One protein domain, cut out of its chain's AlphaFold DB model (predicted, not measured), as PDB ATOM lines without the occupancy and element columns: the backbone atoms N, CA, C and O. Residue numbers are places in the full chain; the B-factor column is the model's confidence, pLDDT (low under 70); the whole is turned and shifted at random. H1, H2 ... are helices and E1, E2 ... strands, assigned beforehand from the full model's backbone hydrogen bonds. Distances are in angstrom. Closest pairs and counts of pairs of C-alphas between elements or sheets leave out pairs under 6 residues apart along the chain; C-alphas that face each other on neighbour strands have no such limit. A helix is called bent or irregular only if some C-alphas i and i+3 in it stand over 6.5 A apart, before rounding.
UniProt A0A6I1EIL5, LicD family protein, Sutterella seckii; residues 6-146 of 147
ATOM      1  N   LEU A   6     145.192 115.401 128.178       84.69
ATOM      2  CA  LEU A   6     146.370 116.080 128.724       84.69
ATOM      3  C   LEU A   6     146.682 117.417 128.042       84.69
ATOM      4  O   LEU A   6     147.619 118.086 128.455       84.69
ATOM      5  N   ASP A   7     145.913 117.819 127.035       89.44
ATOM      6  CA  ASP A   7     146.032 119.121 126.391       89.44
ATOM      7  C   ASP A   7     145.009 120.129 126.929       89.44
ATOM      8  O   ASP A   7     145.038 121.296 126.550       89.44
ATOM      9  N   LEU A   8     144.081 119.713 127.790       94.31
ATOM     10  CA  LEU A   8     142.931 120.519 128.183       94.31
ATOM     11  C   LEU A   8     143.113 121.090 129.581       94.31
ATOM     12  O   LEU A   8     143.181 120.341 130.544       94.31
ATOM     13  N   ILE A   9     143.129 122.413 129.707       95.12
ATOM     14  CA  ILE A   9     143.226 123.117 130.988       95.12
ATOM     15  C   ILE A   9     141.899 123.831 131.251       95.12
ATOM     16  O   ILE A   9     141.438 124.625 130.428       95.12
ATOM     17  N   GLY A  10     141.297 123.580 132.416       94.88
ATOM     18  CA  GLY A  10     139.984 124.124 132.805       94.88
ATOM     19  C   GLY A  10     139.970 125.617 133.150       94.88
ATOM     20  O   GLY A  10     138.943 126.162 133.532       94.88
ATOM     21  N   ARG A  11     141.120 126.284 133.045       93.38
ATOM     22  CA  ARG A  11     141.328 127.676 133.440       93.38
ATOM     23  C   ARG A  11     141.918 128.480 132.290       93.38
ATOM     24  O   ARG A  11     142.936 128.090 131.718       93.38
ATOM     25  N   ARG A  12     141.356 129.662 132.039       93.31
ATOM     26  CA  ARG A  12     141.912 130.656 131.124       93.31
ATOM     27  C   ARG A  12     143.166 131.299 131.696       93.31
ATOM     28  O   ARG A  12     143.264 131.624 132.881       93.31
ATOM     29  N   MET A  13     144.119 131.532 130.806       93.38
ATOM     30  CA  MET A  13     145.409 132.126 131.132       93.38
ATOM     31  C   MET A  13     145.549 133.503 130.492       93.38
ATOM     32  O   MET A  13     145.161 133.720 129.342       93.38
ATOM     33  N   THR A  14     146.178 134.431 131.201       93.44
ATOM     34  CA  THR A  14     146.599 135.704 130.609       93.44
ATOM     35  C   THR A  14     147.753 135.488 129.625       93.44
ATOM     36  O   THR A  14     148.532 134.544 129.753       93.44
ATOM     37  N   ILE A  15     147.932 136.399 128.660       90.62
ATOM     38  CA  ILE A  15     149.059 136.335 127.705       90.62
ATOM     39  C   ILE A  15     150.411 136.285 128.439       90.62
ATOM     40  O   ILE A  15     151.305 135.537 128.046       90.62
ATOM     41  N   ALA A  16     150.558 137.039 129.532       93.31
ATOM     42  CA  ALA A  16     151.782 137.048 130.327       93.31
ATOM     43  C   ALA A  16     152.073 135.676 130.963       93.31
ATOM     44  O   ALA A  16     153.208 135.201 130.888       93.31
ATOM     45  N   GLU A  17     151.061 135.011 131.532       93.94
ATOM     46  CA  GLU A  17     151.197 133.656 132.085       93.94
ATOM     47  C   GLU A  17     151.555 132.640 131.000       93.94
ATOM     48  O   GLU A  17     152.502 131.874 131.165       93.94
ATOM     49  N   LYS A  18     150.851 132.682 129.862       92.94
ATOM     50  CA  LYS A  18     151.079 131.806 128.705       92.94
ATOM     51  C   LYS A  18     152.527 131.863 128.211       92.94
ATOM     52  O   LYS A  18     153.172 130.826 128.017       92.94
ATOM     53  N   VAL A  19     153.054 133.075 128.030       92.19
ATOM     54  CA  VAL A  19     154.439 133.314 127.594       92.19
ATOM     55  C   VAL A  19     155.434 132.897 128.679       92.19
ATOM     56  O   VAL A  19     156.429 132.234 128.383       92.19
ATOM     57  N   SER A  20     155.172 133.249 129.941       92.69
ATOM     58  CA  SER A  20     156.039 132.904 131.074       92.69
ATOM     59  C   SER A  20     156.178 131.389 131.250       92.69
ATOM     60  O   SER A  20     157.295 130.870 131.318       92.69
ATOM     61  N   LEU A  21     155.062 130.654 131.230       93.00
ATOM     62  CA  LEU A  21     155.070 129.199 131.353       93.00
ATOM     63  C   LEU A  21     155.729 128.531 130.155       93.00
ATOM     64  O   LEU A  21     156.545 127.638 130.350       93.00
ATOM     65  N   THR A  22     155.464 128.994 128.931       93.00
ATOM     66  CA  THR A  22     156.122 128.434 127.738       93.00
ATOM     67  C   THR A  22     157.644 128.575 127.836       93.00
ATOM     68  O   THR A  22     158.375 127.614 127.594       93.00
ATOM     69  N   ARG A  23     158.143 129.737 128.280       91.75
ATOM     70  CA  ARG A  23     159.579 129.946 128.533       91.75
ATOM     71  C   ARG A  23     160.110 129.036 129.640       91.75
ATOM     72  O   ARG A  23     161.168 128.438 129.466       91.75
ATOM     73  N   SER A  24     159.381 128.910 130.750       91.94
ATOM     74  CA  SER A  24     159.764 128.041 131.869       91.94
ATOM     75  C   SER A  24     159.873 126.576 131.439       91.94
ATOM     76  O   SER A  24     160.877 125.926 131.736       91.94
ATOM     77  N   LEU A  25     158.887 126.072 130.691       91.75
ATOM     78  CA  LEU A  25     158.892 124.716 130.147       91.75
ATOM     79  C   LEU A  25     160.079 124.524 129.200       91.75
ATOM     80  O   LEU A  25     160.891 123.639 129.438       91.75
ATOM     81  N   ASN A  26     160.256 125.398 128.204       90.50
ATOM     82  CA  ASN A  26     161.352 125.300 127.232       90.50
ATOM     83  C   ASN A  26     162.751 125.370 127.863       90.50
ATOM     84  O   ASN A  26     163.693 124.778 127.341       90.50
ATOM     85  N   SER A  27     162.898 126.073 128.988       91.12
ATOM     86  CA  SER A  27     164.167 126.151 129.721       91.12
ATOM     87  C   SER A  27     164.511 124.882 130.514       91.12
ATOM     88  O   SER A  27     165.619 124.771 131.045       91.12
ATOM     89  N   ASP A  28     163.586 123.922 130.606       92.94
ATOM     90  CA  ASP A  28     163.742 122.743 131.445       92.94
ATOM     91  C   ASP A  28     164.833 121.792 130.907       92.94
ATOM     92  O   ASP A  28     164.815 121.401 129.731       92.94
ATOM     93  N   PRO A  29     165.796 121.369 131.748       90.88
ATOM     94  CA  PRO A  29     166.881 120.490 131.326       90.88
ATOM     95  C   PRO A  29     166.409 119.111 130.843       90.88
ATOM     96  O   PRO A  29     167.173 118.444 130.139       90.88
ATOM     97  N   ILE A  30     165.173 118.681 131.143       91.75
ATOM     98  CA  ILE A  30     164.629 117.399 130.667       91.75
ATOM     99  C   ILE A  30     164.659 117.278 129.136       91.75
ATOM    100  O   ILE A  30     164.818 116.179 128.598       91.75
ATOM    101  N   PHE A  31     164.600 118.402 128.414       88.44
ATOM    102  CA  PHE A  31     164.697 118.413 126.955       88.44
ATOM    103  C   PHE A  31     166.059 117.962 126.424       88.44
ATOM    104  O   PHE A  31     166.131 117.388 125.333       88.44
ATOM    105  N   LYS A  32     167.130 118.135 127.208       87.19
ATOM    106  CA  LYS A  32     168.478 117.656 126.866       87.19
ATOM    107  C   LYS A  32     168.626 116.151 127.081       87.19
ATOM    108  O   LYS A  32     169.501 115.529 126.482       87.19
ATOM    109  N   ASN A  33     167.761 115.552 127.901       87.06
ATOM    110  CA  ASN A  33     167.806 114.129 128.187       87.06
ATOM    111  C   ASN A  33     166.957 113.335 127.182       87.06
ATOM    112  O   ASN A  33     165.724 113.360 127.224       87.06
ATOM    113  N   LYS A  34     167.624 112.617 126.269       82.19
ATOM    114  CA  LYS A  34     166.962 111.794 125.247       82.19
ATOM    115  C   LYS A  34     166.284 110.546 125.818       82.19
ATOM    116  O   LYS A  34     165.296 110.114 125.239       82.19
ATOM    117  N   SER A  35     166.774 109.983 126.927       85.06
ATOM    118  CA  SER A  35     166.199 108.752 127.496       85.06
ATOM    119  C   SER A  35     164.839 108.975 128.160       85.06
ATOM    120  O   SER A  35     164.089 108.025 128.350       85.06
ATOM    121  N   LEU A  36     164.500 110.228 128.473       84.56
ATOM    122  CA  LEU A  36     163.242 110.603 129.118       84.56
ATOM    123  C   LEU A  36     162.175 111.096 128.137       84.56
ATOM    124  O   LEU A  36     161.129 111.551 128.589       84.56
ATOM    125  N   SER A  37     162.403 111.036 126.820       78.50
ATOM    126  CA  SER A  37     161.480 111.593 125.816       78.50
ATOM    127  C   SER A  37     160.039 111.098 125.979       78.50
ATOM    128  O   SER A  37     159.119 111.906 125.946       78.50
ATOM    129  N   THR A  38     159.854 109.807 126.252       81.62
ATOM    130  CA  THR A  38     158.541 109.170 126.447       81.62
ATOM    131  C   THR A  38     157.876 109.512 127.783       81.62
ATOM    132  O   THR A  38     156.683 109.288 127.950       81.62
ATOM    133  N   GLN A  39     158.626 110.062 128.742       87.19
ATOM    134  CA  GLN A  39     158.134 110.416 130.078       87.19
ATOM    135  C   GLN A  39     157.877 111.922 130.237       87.19
ATOM    136  O   GLN A  39     157.391 112.355 131.284       87.19
ATOM    137  N   ARG A  40     158.195 112.732 129.216       90.50
ATOM    138  CA  ARG A  40     158.078 114.197 129.275       90.50
ATOM    139  C   ARG A  40     156.647 114.660 129.505       90.50
ATOM    140  O   ARG A  40     156.455 115.537 130.340       90.50
ATOM    141  N   SER A  41     155.659 114.043 128.858       89.00
ATOM    142  CA  SER A  41     154.251 114.416 129.043       89.00
ATOM    143  C   SER A  41     153.823 114.247 130.504       89.00
ATOM    144  O   SER A  41     153.351 115.190 131.125       89.00
ATOM    145  N   ALA A  42     154.100 113.094 131.124       90.31
ATOM    146  CA  ALA A  42     153.785 112.878 132.540       90.31
ATOM    147  C   ALA A  42     154.588 113.802 133.477       90.31
ATOM    148  O   ALA A  42     154.074 114.280 134.491       90.31
ATOM    149  N   TYR A  43     155.857 114.073 133.153       92.62
ATOM    150  CA  TYR A  43     156.686 115.008 133.910       92.62
ATOM    151  C   TYR A  43     156.098 116.422 133.906       92.62
ATOM    152  O   TYR A  43     155.892 117.003 134.974       92.62
ATOM    153  N   PHE A  44     155.802 116.960 132.727       92.75
ATOM    154  CA  PHE A  44     155.305 118.321 132.593       92.75
ATOM    155  C   PHE A  44     153.848 118.468 133.026       92.75
ATOM    156  O   PHE A  44     153.523 119.506 133.592       92.75
ATOM    157  N   ALA A  45     153.010 117.437 132.883       90.94
ATOM    158  CA  ALA A  45     151.661 117.443 133.446       90.94
ATOM    159  C   ALA A  45     151.704 117.641 134.972       90.94
ATOM    160  O   ALA A  45     151.055 118.538 135.502       90.94
ATOM    161  N   ARG A  46     152.567 116.895 135.682       91.38
ATOM    162  CA  ARG A  46     152.789 117.106 137.128       91.38
ATOM    163  C   ARG A  46     153.353 118.490 137.438       91.38
ATOM    164  O   ARG A  46     152.978 119.098 138.435       91.38
ATOM    165  N   LYS A  47     154.269 118.991 136.605       92.44
ATOM    166  CA  LYS A  47     154.852 120.326 136.784       92.44
ATOM    167  C   LYS A  47     153.789 121.423 136.659       92.44
ATOM    168  O   LYS A  47     153.781 122.335 137.475       92.44
ATOM    169  N   LEU A  48     152.895 121.318 135.677       91.81
ATOM    170  CA  LEU A  48     151.781 122.246 135.474       91.81
ATOM    171  C   LEU A  48     150.751 122.157 136.605       91.81
ATOM    172  O   LEU A  48     150.372 123.194 137.141       91.81
ATOM    173  N   HIS A  49     150.423 120.949 137.069       91.31
ATOM    174  CA  HIS A  49     149.606 120.757 138.270       91.31
ATOM    175  C   HIS A  49     150.223 121.452 139.497       91.31
ATOM    176  O   HIS A  49     149.541 122.164 140.225       91.31
ATOM    177  N   ASN A  50     151.543 121.353 139.695       91.25
ATOM    178  CA  ASN A  50     152.232 122.056 140.788       91.25
ATOM    179  C   ASN A  50     152.208 123.590 140.653       91.25
ATOM    180  O   ASN A  50     152.399 124.290 141.644       91.25
ATOM    181  N   PHE A  51     151.978 124.118 139.448       90.00
ATOM    182  CA  PHE A  51     151.727 125.541 139.213       90.00
ATOM    183  C   PHE A  51     150.244 125.927 139.377       90.00
ATOM    184  O   PHE A  51     149.897 127.087 139.157       90.00
ATOM    185  N   GLY A  52     149.379 124.989 139.774       90.38
ATOM    186  CA  GLY A  52     147.943 125.204 139.944       90.38
ATOM    187  C   GLY A  52     147.154 125.154 138.634       90.38
ATOM    188  O   GLY A  52     146.131 125.829 138.517       90.38
ATOM    189  N   PHE A  53     147.649 124.419 137.633       91.44
ATOM    190  CA  PHE A  53     146.925 124.157 136.389       91.44
ATOM    191  C   PHE A  53     146.456 122.708 136.358       91.44
ATOM    192  O   PHE A  53     147.253 121.794 136.144       91.44
ATOM    193  N   ASP A  54     145.153 122.530 136.545       90.81
ATOM    194  CA  ASP A  54     144.504 121.229 136.471       90.81
ATOM    195  C   ASP A  54     144.049 120.930 135.045       90.81
ATOM    196  O   ASP A  54     143.493 121.789 134.344       90.81
ATOM    197  N   PHE A  55     144.292 119.688 134.632       92.62
ATOM    198  CA  PHE A  55     143.801 119.176 133.365       92.62
ATOM    199  C   PHE A  55     142.360 118.698 133.510       92.62
ATOM    200  O   PHE A  55     141.970 118.203 134.568       92.62
ATOM    201  N   VAL A  56     141.575 118.842 132.445       94.75
ATOM    202  CA  VAL A  56     140.173 118.416 132.411       94.75
ATOM    203  C   VAL A  56     139.959 117.322 131.374       94.75
ATOM    204  O   VAL A  56     140.509 117.365 130.278       94.75
ATOM    205  N   ASP A  57     139.110 116.352 131.697       92.69
ATOM    206  CA  ASP A  57     138.852 115.205 130.817       92.69
ATOM    207  C   ASP A  57     137.900 115.537 129.660       92.69
ATOM    208  O   ASP A  57     137.844 114.819 128.659       92.69
ATOM    209  N   ASN A  58     137.144 116.631 129.780       92.38
ATOM    210  CA  ASN A  58     136.136 117.025 128.810       92.38
ATOM    211  C   ASN A  58     136.490 118.362 128.156       92.38
ATOM    212  O   ASN A  58     136.700 119.384 128.807       92.38
ATOM    213  N   PHE A  59     136.472 118.362 126.827       90.69
ATOM    214  CA  PHE A  59     136.696 119.548 126.010       90.69
ATOM    215  C   PHE A  59     135.687 120.681 126.278       90.69
ATOM    216  O   PHE A  59     136.000 121.856 126.074       90.69
ATOM    217  N   ALA A  60     134.474 120.347 126.730       92.19
ATOM    218  CA  ALA A  60     133.464 121.332 127.110       92.19
ATOM    219  C   ALA A  60     133.915 122.207 128.291       92.19
ATOM    220  O   ALA A  60     133.656 123.411 128.269       92.19
ATOM    221  N   ASP A  61     134.637 121.609 129.241       94.88
ATOM    222  CA  ASP A  61     135.066 122.234 130.497       94.88
ATOM    223  C   ASP A  61     136.425 122.940 130.369       94.88
ATOM    224  O   ASP A  61     136.856 123.654 131.270       94.88
ATOM    225  N   ALA A  62     137.122 122.750 129.247       95.44
ATOM    226  CA  ALA A  62     138.410 123.379 128.994       95.44
ATOM    227  C   ALA A  62     138.248 124.871 128.666       95.44
ATOM    228  O   ALA A  62     137.368 125.261 127.908       95.44
ATOM    229  N   GLU A  63     139.156 125.717 129.129       95.88
ATOM    230  CA  GLU A  63     139.244 127.117 128.685       95.88
ATOM    231  C   GLU A  63     140.505 127.364 127.851       95.88
ATOM    232  O   GLU A  63     140.520 128.201 126.945       95.88
ATOM    233  N   THR A  64     141.557 126.589 128.110       95.44
ATOM    234  CA  THR A  64     142.835 126.651 127.406       95.44
ATOM    235  C   THR A  64     143.209 125.270 126.878       95.44
ATOM    236  O   THR A  64     143.036 124.260 127.554       95.44
ATOM    237  N   VAL A  65     143.727 125.238 125.655       94.25
ATOM    238  CA  VAL A  65     144.328 124.065 125.025       94.25
ATOM    239  C   VAL A  65     145.838 124.273 124.989       94.25
ATOM    240  O   VAL A  65     146.307 125.307 124.511       94.25
ATOM    241  N   VAL A  66     146.610 123.316 125.484       92.19
ATOM    242  CA  VAL A  66     148.067 123.320 125.376       92.19
ATOM    243  C   VAL A  66     148.505 122.428 124.220       92.19
ATOM    244  O   VAL A  66     148.008 121.327 124.038       92.19
ATOM    245  N   TYR A  67     149.429 122.919 123.403       86.94
ATOM    246  CA  TYR A  67     149.912 122.207 122.229       86.94
ATOM    247  C   TYR A  67     151.299 121.617 122.486       86.94
ATOM    248  O   TYR A  67     152.303 122.335 122.487       86.94
ATOM    249  N   GLY A  68     151.357 120.296 122.669       86.25
ATOM    250  CA  GLY A  68     152.605 119.535 122.651       86.25
ATOM    251  C   GLY A  68     153.626 119.991 123.697       86.25
ATOM    252  O   GLY A  68     154.790 120.216 123.368       86.25
ATOM    253  N   PHE A  69     153.210 120.197 124.945       87.25
ATOM    254  CA  PHE A  69     154.067 120.713 126.022       87.25
ATOM    255  C   PHE A  69     155.250 119.800 126.391       87.25
ATOM    256  O   PHE A  69     156.185 120.223 127.069       87.25
ATOM    257  N   GLU A  70     155.234 118.556 125.924       87.75
ATOM    258  CA  GLU A  70     156.312 117.576 125.991       87.75
ATOM    259  C   GLU A  70     157.410 117.767 124.936       87.75
ATOM    260  O   GLU A  70     158.427 117.058 124.973       87.75
ATOM    261  N   PHE A  71     157.225 118.709 124.008       87.50
ATOM    262  CA  PHE A  71     158.193 119.078 122.981       87.50
ATOM    263  C   PHE A  71     158.893 120.397 123.308       87.50
ATOM    264  O   PHE A  71     158.356 121.284 123.966       87.50
ATOM    265  N   HIS A  72     160.131 120.521 122.831       88.12
ATOM    266  CA  HIS A  72     160.910 121.742 122.991       88.12
ATOM    267  C   HIS A  72     160.551 122.731 121.879       88.12
ATOM    268  O   HIS A  72     160.968 122.561 120.734       88.12
ATOM    269  N   HIS A  73     159.815 123.783 122.227       85.38
ATOM    270  CA  HIS A  73     159.290 124.781 121.294       85.38
ATOM    271  C   HIS A  73     160.093 126.079 121.344       85.38
ATOM    272  O   HIS A  73     159.565 127.137 121.681       85.38
ATOM    273  N   ALA A  74     161.389 126.003 121.032       77.75
ATOM    274  CA  ALA A  74     162.342 127.103 121.226       77.75
ATOM    275  C   ALA A  74     161.919 128.444 120.596       77.75
ATOM    276  O   ALA A  74     162.285 129.507 121.096       77.75
ATOM    277  N   SER A  75     161.171 128.394 119.494       78.19
ATOM    278  CA  SER A  75     160.743 129.565 118.730       78.19
ATOM    279  C   SER A  75     159.311 130.009 119.016       78.19
ATOM    280  O   SER A  75     158.927 131.056 118.506       78.19
ATOM    281  N   HIS A  76     158.518 129.246 119.779       85.50
ATOM    282  CA  HIS A  76     157.112 129.585 120.000       85.50
ATOM    283  C   HIS A  76     156.959 130.616 121.124       85.50
ATOM    284  O   HIS A  76     157.383 130.344 122.253       85.50
ATOM    285  N   PRO A  77     156.334 131.786 120.866       88.06
ATOM    286  CA  PRO A  77     155.947 132.716 121.924       88.06
ATOM    287  C   PRO A  77     155.095 132.062 123.013       88.06
ATOM    288  O   PRO A  77     155.337 132.291 124.201       88.06
ATOM    289  N   SER A  78     154.116 131.244 122.617       92.38
ATOM    290  CA  SER A  78     153.349 130.422 123.541       92.38
ATOM    291  C   SER A  78     152.815 129.141 122.908       92.38
ATOM    292  O   SER A  78     152.445 129.119 121.739       92.38
ATOM    293  N   ILE A  79     152.726 128.089 123.721       91.62
ATOM    294  CA  ILE A  79     152.054 126.829 123.381       91.62
ATOM    295  C   ILE A  79     150.672 126.685 124.029       91.62
ATOM    296  O   ILE A  79     150.035 125.650 123.876       91.62
ATOM    297  N   PHE A  80     150.210 127.702 124.758       94.25
ATOM    298  CA  PHE A  80     148.904 127.730 125.414       94.25
ATOM    299  C   PHE A  80     147.947 128.608 124.605       94.25
ATOM    300  O   PHE A  80     148.220 129.785 124.363       94.25
ATOM    301  N   LEU A  81     146.822 128.039 124.192       93.19
ATOM    302  CA  LEU A  81     145.888 128.614 123.227       93.19
ATOM    303  C   LEU A  81     144.495 128.688 123.851       93.19
ATOM    304  O   LEU A  81     144.068 127.735 124.495       93.19
ATOM    305  N   ASP A  82     143.760 129.783 123.660       94.31
ATOM    306  CA  ASP A  82     142.393 129.840 124.191       94.31
ATOM    307  C   ASP A  82     141.436 129.019 123.319       94.31
ATOM    308  O   ASP A  82     141.470 129.079 122.084       94.31
ATOM    309  N   LYS A  83     140.540 128.259 123.960       94.44
ATOM    310  CA  LYS A  83     139.562 127.424 123.249       94.44
ATOM    311  C   LYS A  83     138.662 128.252 122.326       94.44
ATOM    312  O   LYS A  83     138.320 127.795 121.238       94.44
ATOM    313  N   ASP A  84     138.294 129.463 122.737       94.44
ATOM    314  CA  ASP A  84     137.412 130.374 121.994       94.44
ATOM    315  C   ASP A  84     138.078 131.056 120.781       94.44
ATOM    316  O   ASP A  84     137.372 131.589 119.915       94.44
ATOM    317  N   GLU A  85     139.411 131.015 120.697       92.44
ATOM    318  CA  GLU A  85     140.205 131.447 119.540       92.44
ATOM    319  C   GLU A  85     140.445 130.313 118.542       92.44
ATOM    320  O   GLU A  85     140.603 130.551 117.340       92.44
ATOM    321  N   LEU A  86     140.438 129.073 119.026       92.62
ATOM    322  CA  LEU A  86     140.541 127.880 118.196       92.62
ATOM    323  C   LEU A  86     139.188 127.499 117.589       92.62
ATOM    324  O   LEU A  86     139.115 127.221 116.392       92.62
ATOM    325  N   PHE A  87     138.119 127.536 118.385       93.06
ATOM    326  CA  PHE A  87     136.818 126.967 118.036       93.06
ATOM    327  C   PHE A  87     135.668 127.999 118.054       93.06
ATOM    328  O   PHE A  87     135.716 128.976 118.803       93.06
ATOM    329  N   PRO A  88     134.589 127.789 117.267       94.19
ATOM    330  CA  PRO A  88     134.450 126.746 116.249       94.19
ATOM    331  C   PRO A  88     135.442 126.945 115.099       94.19
ATOM    332  O   PRO A  88     135.836 128.072 114.804       94.19
ATOM    333  N   LEU A  89     135.841 125.845 114.461       93.88
ATOM    334  CA  LEU A  89     136.750 125.905 113.319       93.88
ATOM    335  C   LEU A  89     136.121 126.710 112.174       93.88
ATOM    336  O   LEU A  89     134.904 126.713 111.978       93.88
ATOM    337  N   ARG A  90     136.974 127.379 111.406       95.06
ATOM    338  CA  ARG A  90     136.636 128.037 110.141       95.06
ATOM    339  C   ARG A  90     137.275 127.285 108.985       95.06
ATOM    340  O   ARG A  90     137.992 126.315 109.190       95.06
ATOM    341  N   THR A  91     137.010 127.727 107.765       96.50
ATOM    342  CA  THR A  91     137.669 127.213 106.565       96.50
ATOM    343  C   THR A  91     138.590 128.267 105.975       96.50
ATOM    344  O   THR A  91     138.212 129.436 105.889       96.50
ATOM    345  N   THR A  92     139.765 127.852 105.514       95.12
ATOM    346  CA  THR A  92     140.676 128.677 104.711       95.12
ATOM    347  C   THR A  92     140.968 127.998 103.376       95.12
ATOM    348  O   THR A  92     140.851 126.776 103.269       95.12
ATOM    349  N   GLN A  93     141.336 128.782 102.362       96.25
ATOM    350  CA  GLN A  93     141.773 128.259 101.069       96.25
ATOM    351  C   GLN A  93     143.296 128.170 101.035       96.25
ATOM    352  O   GLN A  93     143.988 129.145 101.324       96.25
ATOM    353  N   PHE A  94     143.812 127.015 100.640       90.56
ATOM    354  CA  PHE A  94     145.235 126.790 100.426       90.56
ATOM    355  C   PHE A  94     145.406 125.863  99.221       90.56
ATOM    356  O   PHE A  94     144.764 124.816  99.151       90.56
ATOM    357  N   GLU A  95     146.205 126.279  98.235       93.25
ATOM    358  CA  GLU A  95     146.463 125.509  97.002       93.25
ATOM    359  C   GLU A  95     145.184 125.024  96.283       93.25
ATOM    360  O   GLU A  95     145.086 123.893  95.809       93.25
ATOM    361  N   GLY A  96     144.157 125.882  96.231       94.75
ATOM    362  CA  GLY A  96     142.882 125.586  95.564       94.75
ATOM    363  C   GLY A  96     141.973 124.604  96.314       94.75
ATOM    364  O   GLY A  96     140.962 124.171  95.763       94.75
ATOM    365  N   ARG A  97     142.307 124.248  97.559       97.19
ATOM    366  CA  ARG A  97     141.504 123.376  98.423       97.19
ATOM    367  C   ARG A  97     141.123 124.084  99.715       97.19
ATOM    368  O   ARG A  97     141.869 124.913 100.233       97.19
ATOM    369  N   SER A  98     139.968 123.708 100.257       96.50
ATOM    370  CA  SER A  98     139.485 124.210 101.542       96.50
ATOM    371  C   SER A  98     139.933 123.310 102.684       96.50
ATOM    372  O   SER A  98     139.718 122.100 102.641       96.50
ATOM    373  N   TYR A  99     140.502 123.917 103.721       94.81
ATOM    374  CA  TYR A  99     140.948 123.223 104.926       94.81
ATOM    375  C   TYR A  99     140.312 123.833 106.173       94.81
ATOM    376  O   TYR A  99     140.141 125.057 106.225       94.81
ATOM    377  N   PRO A 100     139.988 123.019 107.191       93.69
ATOM    378  CA  PRO A 100     139.597 123.540 108.488       93.69
ATOM    379  C   PRO A 100     140.784 124.253 109.147       93.69
ATOM    380  O   PRO A 100     141.922 123.788 109.089       93.69
ATOM    381  N   CYS A 101     140.517 125.376 109.798       93.12
ATOM    382  CA  CYS A 101     141.502 126.176 110.505       93.12
ATOM    383  C   CYS A 101     140.911 126.758 111.800       93.12
ATOM    384  O   CYS A 101     139.686 126.808 111.957       93.12
ATOM    385  N   PRO A 102     141.760 127.205 112.740       94.25
ATOM    386  CA  PRO A 102     141.313 127.939 113.916       94.25
ATOM    387  C   PRO A 102     140.422 129.132 113.567       94.25
ATOM    388  O   PRO A 102     140.646 129.822 112.568       94.25
ATOM    389  N   LYS A 103     139.445 129.423 114.430       95.38
ATOM    390  CA  LYS A 103     138.566 130.595 114.299       95.38
ATOM    391  C   LYS A 103     139.355 131.891 114.104       95.38
ATOM    392  O   LYS A 103     138.971 132.724 113.276       95.38
ATOM    393  N   ASN A 104     140.441 132.056 114.858       94.38
ATOM    394  CA  ASN A 104     141.371 133.174 114.756       94.38
ATOM    395  C   ASN A 104     142.752 132.697 114.276       94.38
ATOM    396  O   ASN A 104     143.700 132.589 115.053       94.38
ATOM    397  N   LEU A 105     142.839 132.386 112.979       92.00
ATOM    398  CA  LEU A 105     144.047 131.864 112.335       92.00
ATOM    399  C   LEU A 105     145.279 132.752 112.564       92.00
ATOM    400  O   LEU A 105     146.324 132.242 112.956       92.00
ATOM    401  N   ASP A 106     145.151 134.063 112.347       91.88
ATOM    402  CA  ASP A 106     146.274 134.999 112.464       91.88
ATOM    403  C   ASP A 106     146.815 135.041 113.899       91.88
ATOM    404  O   ASP A 106     148.024 134.935 114.100       91.88
ATOM    405  N   HIS A 107     145.936 135.106 114.906       89.88
ATOM    406  CA  HIS A 107     146.360 135.072 116.309       89.88
ATOM    407  C   HIS A 107     147.041 133.745 116.661       89.88
ATOM    408  O   HIS A 107     148.120 133.742 117.254       89.88
ATOM    409  N   HIS A 108     146.448 132.617 116.256       89.56
ATOM    410  CA  HIS A 108     147.013 131.292 116.497       89.56
ATOM    411  C   HIS A 108     148.426 131.156 115.909       89.56
ATOM    412  O   HIS A 108     149.355 130.746 116.606       89.56
ATOM    413  N   LEU A 109     148.616 131.561 114.649       88.00
ATOM    414  CA  LEU A 109     149.925 131.530 113.996       88.00
ATOM    415  C   LEU A 109     150.910 132.517 114.628       88.00
ATOM    416  O   LEU A 109     152.100 132.215 114.701       88.00
ATOM    417  N   THR A 110     150.443 133.662 115.128       88.31
ATOM    418  CA  THR A 110     151.294 134.594 115.874       88.31
ATOM    419  C   THR A 110     151.764 134.026 117.209       88.31
ATOM    420  O   THR A 110     152.926 134.216 117.563       88.31
ATOM    421  N   LEU A 111     150.923 133.289 117.937       85.06
ATOM    422  CA  LEU A 111     151.336 132.643 119.188       85.06
ATOM    423  C   LEU A 111     152.353 131.525 118.971       85.06
ATOM    424  O   LEU A 111     153.240 131.358 119.806       85.06
ATOM    425  N   LEU A 112     152.253 130.799 117.856       83.00
ATOM    426  CA  LEU A 112     153.187 129.726 117.523       83.00
ATOM    427  C   LEU A 112     154.471 130.244 116.877       83.00
ATOM    428  O   LEU A 112     155.548 129.794 117.224       83.00
ATOM    429  N   TYR A 113     154.416 131.203 115.960       80.81
ATOM    430  CA  TYR A 113     155.584 131.555 115.140       80.81
ATOM    431  C   TYR A 113     156.008 133.024 115.261       80.81
ATOM    432  O   TYR A 113     156.924 133.465 114.565       80.81
ATOM    433  N   GLY A 114     155.367 133.808 116.131       82.75
ATOM    434  CA  GLY A 114     155.617 135.242 116.247       82.75
ATOM    435  C   GLY A 114     155.154 135.987 114.994       82.75
ATOM    436  O   GLY A 114     153.996 135.898 114.587       82.75
ATOM    437  N   ASN A 115     156.047 136.735 114.346       83.56
ATOM    438  CA  ASN A 115     155.712 137.374 113.074       83.56
ATOM    439  C   ASN A 115     155.793 136.367 111.913       83.56
ATOM    440  O   ASN A 115     156.732 136.374 111.118       83.56
ATOM    441  N   TYR A 116     154.795 135.489 111.824       83.94
ATOM    442  CA  TYR A 116     154.751 134.392 110.853       83.94
ATOM    443  C   TYR A 116     154.595 134.849 109.395       83.94
ATOM    444  O   TYR A 116     154.893 134.079 108.487       83.94
ATOM    445  N   LYS A 117     154.143 136.090 109.156       84.81
ATOM    446  CA  LYS A 117     154.053 136.679 107.805       84.81
ATOM    447  C   LYS A 117     155.429 137.086 107.270       84.81
ATOM    448  O   LYS A 117     155.623 137.142 106.062       84.81
ATOM    449  N   THR A 118     156.391 137.330 108.161       80.50
ATOM    450  CA  THR A 118     157.795 137.585 107.819       80.50
ATOM    451  C   THR A 118     158.694 136.693 108.681       80.50
ATOM    452  O   THR A 118     159.368 137.186 109.595       80.50
ATOM    453  N   PRO A 119     158.673 135.367 108.456       68.38
ATOM    454  CA  PRO A 119     159.383 134.434 109.313       68.38
ATOM    455  C   PRO A 119     160.890 134.688 109.233       68.38
ATOM    456  O   PRO A 119     161.453 134.916 108.160       68.38
ATOM    457  N   ASN A 120     161.573 134.622 110.376       68.81
ATOM    458  CA  ASN A 120     163.030 134.637 110.390       68.81
ATOM    459  C   ASN A 120     163.551 133.253 109.986       68.81
ATOM    460  O   ASN A 120     163.717 132.368 110.827       68.81
ATOM    461  N   TRP A 121     163.834 133.075 108.697       63.25
ATOM    462  CA  TRP A 121     164.297 131.810 108.115       63.25
ATOM    463  C   TRP A 121     165.540 131.220 108.799       63.25
ATOM    464  O   TRP A 121     165.730 130.009 108.772       63.25
ATOM    465  N   LYS A 122     166.358 132.042 109.473       60.91
ATOM    466  CA  LYS A 122     167.537 131.581 110.231       60.91
ATOM    467  C   LYS A 122     167.186 130.827 111.519       60.91
ATOM    468  O   LYS A 122     168.057 130.184 112.093       60.91
ATOM    469  N   GLN A 123     165.952 130.954 112.003       59.59
ATOM    470  CA  GLN A 123     165.495 130.418 113.289       59.59
ATOM    471  C   GLN A 123     164.482 129.277 113.140       59.59
ATOM    472  O   GLN A 123     164.034 128.734 114.149       59.59
ATOM    473  N   LEU A 124     164.116 128.894 111.912       56.34
ATOM    474  CA  LEU A 124     163.178 127.797 111.698       56.34
ATOM    475  C   LEU A 124     163.870 126.445 111.970       56.34
ATOM    476  O   LEU A 124     164.865 126.122 111.319       56.34
ATOM    477  N   PRO A 125     163.348 125.625 112.901       53.12
ATOM    478  CA  PRO A 125     164.018 124.407 113.369       53.12
ATOM    479  C   PRO A 125     164.118 123.295 112.310       53.12
ATOM    480  O   PRO A 125     164.885 122.347 112.488       53.12
ATOM    481  N   HIS A 126     163.371 123.406 111.207       51.25
ATOM    482  CA  HIS A 126     163.217 122.346 110.205       51.25
ATOM    483  C   HIS A 126     163.909 122.613 108.862       51.25
ATOM    484  O   HIS A 126     163.930 121.727 108.013       51.25
ATOM    485  N   THR A 127     164.552 123.767 108.683       50.81
ATOM    486  CA  THR A 127     165.284 124.106 107.453       50.81
ATOM    487  C   THR A 127     166.709 124.515 107.792       50.81
ATOM    488  O   THR A 127     167.139 125.649 107.605       50.81
ATOM    489  N   LEU A 128     167.498 123.550 108.265       54.72
ATOM    490  CA  LEU A 128     168.939 123.659 108.073       54.72
ATOM    491  C   LEU A 128     169.172 123.530 106.570       54.72
ATOM    492  O   LEU A 128     169.229 122.422 106.051       54.72
ATOM    493  N   ILE A 129     169.285 124.661 105.872       57.94
ATOM    494  CA  ILE A 129     169.677 124.722 104.454       57.94
ATOM    495  C   ILE A 129     170.932 123.861 104.223       57.94
ATOM    496  O   ILE A 129     171.044 123.174 103.218       57.94
ATOM    497  N   SER A 130     171.818 123.790 105.223       58.12
ATOM    498  CA  SER A 130     173.008 122.934 105.241       58.12
ATOM    499  C   SER A 130     172.744 121.421 105.203       58.12
ATOM    500  O   SER A 130     173.693 120.652 105.107       58.12
ATOM    501  N   LYS A 131     171.495 120.972 105.367       58.72
ATOM    502  CA  LYS A 131     171.078 119.564 105.270       58.72
ATOM    503  C   LYS A 131     170.350 119.252 103.963       58.72
ATOM    504  O   LYS A 131     170.007 118.092 103.749       58.72
ATOM    505  N   LEU A 132     170.083 120.254 103.125       69.25
ATOM    506  CA  LEU A 132     169.513 120.013 101.807       69.25
ATOM    507  C   LEU A 132     170.576 119.365 100.906       69.25
ATOM    508  O   LEU A 132     171.739 119.780 100.960       69.25
ATOM    509  N   PRO A 133     170.204 118.371 100.083       76.31
ATOM    510  CA  PRO A 133     171.071 117.882  99.018       76.31
ATOM    511  C   PRO A 133     171.530 119.040  98.122       76.31
ATOM    512  O   PRO A 133     170.784 119.995  97.888       76.31
ATOM    513  N   ILE A 134     172.765 118.966  97.615       79.06
ATOM    514  CA  ILE A 134     173.357 120.021  96.773       79.06
ATOM    515  C   ILE A 134     172.484 120.280  95.539       79.06
ATOM    516  O   ILE A 134     172.333 121.421  95.109       79.06
ATOM    517  N   GLU A 135     171.852 119.238  95.005       85.44
ATOM    518  CA  GLU A 135     170.963 119.323  93.852       85.44
ATOM    519  C   GLU A 135     169.756 120.227  94.127       85.44
ATOM    520  O   GLU A 135     169.331 120.983  93.254       85.44
ATOM    521  N   ASP A 136     169.214 120.181  95.344       76.00
ATOM    522  CA  ASP A 136     168.079 121.012  95.734       76.00
ATOM    523  C   ASP A 136     168.511 122.457  96.003       76.00
ATOM    524  O   ASP A 136     167.791 123.387  95.638       76.00
ATOM    525  N   LEU A 137     169.722 122.671  96.529       77.94
ATOM    526  CA  LEU A 137     170.307 124.010  96.660       77.94
ATOM    527  C   LEU A 137     170.507 124.686  95.295       77.94
ATOM    528  O   LEU A 137     170.188 125.866  95.145       77.94
ATOM    529  N   ILE A 138     170.965 123.939  94.286       82.25
ATOM    530  CA  ILE A 138     171.139 124.439  92.913       82.25
ATOM    531  C   ILE A 138     169.786 124.814  92.291       82.25
ATOM    532  O   ILE A 138     169.657 125.888  91.699       82.25
ATOM    533  N   LYS A 139     168.752 123.976  92.459       84.06
ATOM    534  CA  LYS A 139     167.391 124.286  91.975       84.06
ATOM    535  C   LYS A 139     166.836 125.558  92.613       84.06
ATOM    536  O   LYS A 139     166.238 126.372  91.914       84.06
ATOM    537  N   ILE A 140     167.047 125.735  93.920       78.31
ATOM    538  CA  ILE A 140     166.621 126.937  94.647       78.31
ATOM    539  C   ILE A 140     167.372 128.170  94.128       78.31
ATOM    540  O   ILE A 140     166.729 129.179  93.845       78.31
ATOM    541  N   SER A 141     168.695 128.087  93.935       78.62
ATOM    542  CA  SER A 141     169.501 129.191  93.384       78.62
ATOM    543  C   SER A 141     168.985 129.638  92.018       78.62
ATOM    544  O   SER A 141     168.683 130.812  91.817       78.62
ATOM    545  N   HIS A 142     168.777 128.690  91.103       86.50
ATOM    546  CA  HIS A 142     168.271 128.990  89.764       86.50
ATOM    547  C   HIS A 142     166.847 129.544  89.747       86.50
ATOM    548  O   HIS A 142     166.494 130.282  88.832       86.50
ATOM    549  N   PHE A 143     166.007 129.174  90.713       80.62
ATOM    550  CA  PHE A 143     164.671 129.748  90.837       80.62
ATOM    551  C   PHE A 143     164.727 131.217  91.273       80.62
ATOM    552  O   PHE A 143     164.014 132.040  90.706       80.62
ATOM    553  N   ILE A 144     165.592 131.548  92.237       77.19
ATOM    554  CA  ILE A 144     165.769 132.920  92.738       77.19
ATOM    555  C   ILE A 144     166.347 133.832  91.649       77.19
ATOM    556  O   ILE A 144     165.875 134.947  91.489       77.19
ATOM    557  N   GLU A 145     167.314 133.351  90.866       80.69
ATOM    558  CA  GLU A 145     167.940 134.110  89.767       80.69
ATOM    559  C   GLU A 145     166.996 134.410  88.588       80.69
ATOM    560  O   GLU A 145     167.341 135.192  87.705       80.69
ATOM    561  N   ARG A 146     165.826 133.762  88.535       71.00
ATOM    562  CA  ARG A 146     164.820 133.951  87.478       71.00
ATOM    563  C   ARG A 146     163.713 134.943  87.850       71.00
ATOM    564  O   ARG A 146     162.840 135.166  87.009       71.00
TER     565      ARG A 146
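Overview. This is residues 6 to 146 of the 147 residues of the protein "LicD family protein" of Sutterella seckii (UniProt A0A6I1EIL5). A loose body of small parts is gathered round the short hairpin E1 and E2, with H1 and H5 both close by E2, the kinked helix H3 beyond H1, and a second hairpin, E3 and E4, at another end. From H5 a long link leads away to H6, and residues 130 to 136 and 138 to 146 stick out from this body as a tail. The printed part has 141 residues, with six named helices and four named strands in the order H1, H2, H3, E1, E2, H4, E3, E4, H5, H6; each hairpin is an antiparallel sheet of two strands, and the class is mixed, helices and strands. The whole is loose, with a radius of gyration of the C-alphas of 18.2 A and spans of 55 by 39 by 25 A.

Arrangement. H1, residues 15 to 26, meets H2, residues 29 to 32, only through their link. H3, residues 34 to 50, has a kink of 58 degrees near residue 41 and is irregular, C-alphas 35 and 38 being 7.7 A apart. With residues 36 to 40 alone it only just touches H2, only at the corner, over 3 pairs of C-alphas within 8 A; the closest are those of Ile 30 and Leu 36, 7.1 A apart. H1 and H3 are close but not clearly touching, the closest C-alphas being those of Leu 25 and Phe 44, 7.7 A apart. E1, residues 64 to 66, and E2, residues 80 to 82, form an antiparallel hairpin at 148 degrees, with N 65 and O 81 within hydrogen-bond range at 2.8 A. The closest C-alphas of H1 and E2 are those of Lys 18 and Phe 80, 5.7 A apart. H4, residues 83 to 86, touches H5, residues 105 to 113, closest at the C-alphas of Glu 85 and His 108, 7.5 A apart. E3, residues 90 to 94, and E4, residues 97 to 101, form an antiparallel hairpin at 140 degrees, with N 92 and O 99 at 2.9 A. H6, residues 134 to 144, is apart from H5. Every O i to N i+4 pair is within hydrogen-bond range in H1, H5 and H6, and 9 of 13 are in H3; H2 and H4 are too short for such a pair.

Along the chain. H1 begins at C-alpha 15, (149.059, 136.335, 127.705), and is 16.5 A long from first to last C-alpha. H3 measures 23.7 A, E3 13.0 A, E4 12.4 A, H5 11.9 A and H6 15.5 A. H6 ends at C-alpha 144, (165.769, 132.920, 92.738).

Size, cuts and confidence. The two C-alphas farthest apart are those of Asn 50 and Arg 146, 56.1 A. The printed part has no cut. The links H3 to E1, E1 to E2 and H5 to H6 are long. Mean pLDDT of the printed part is 86.4; residues 119 to 132 are under 70.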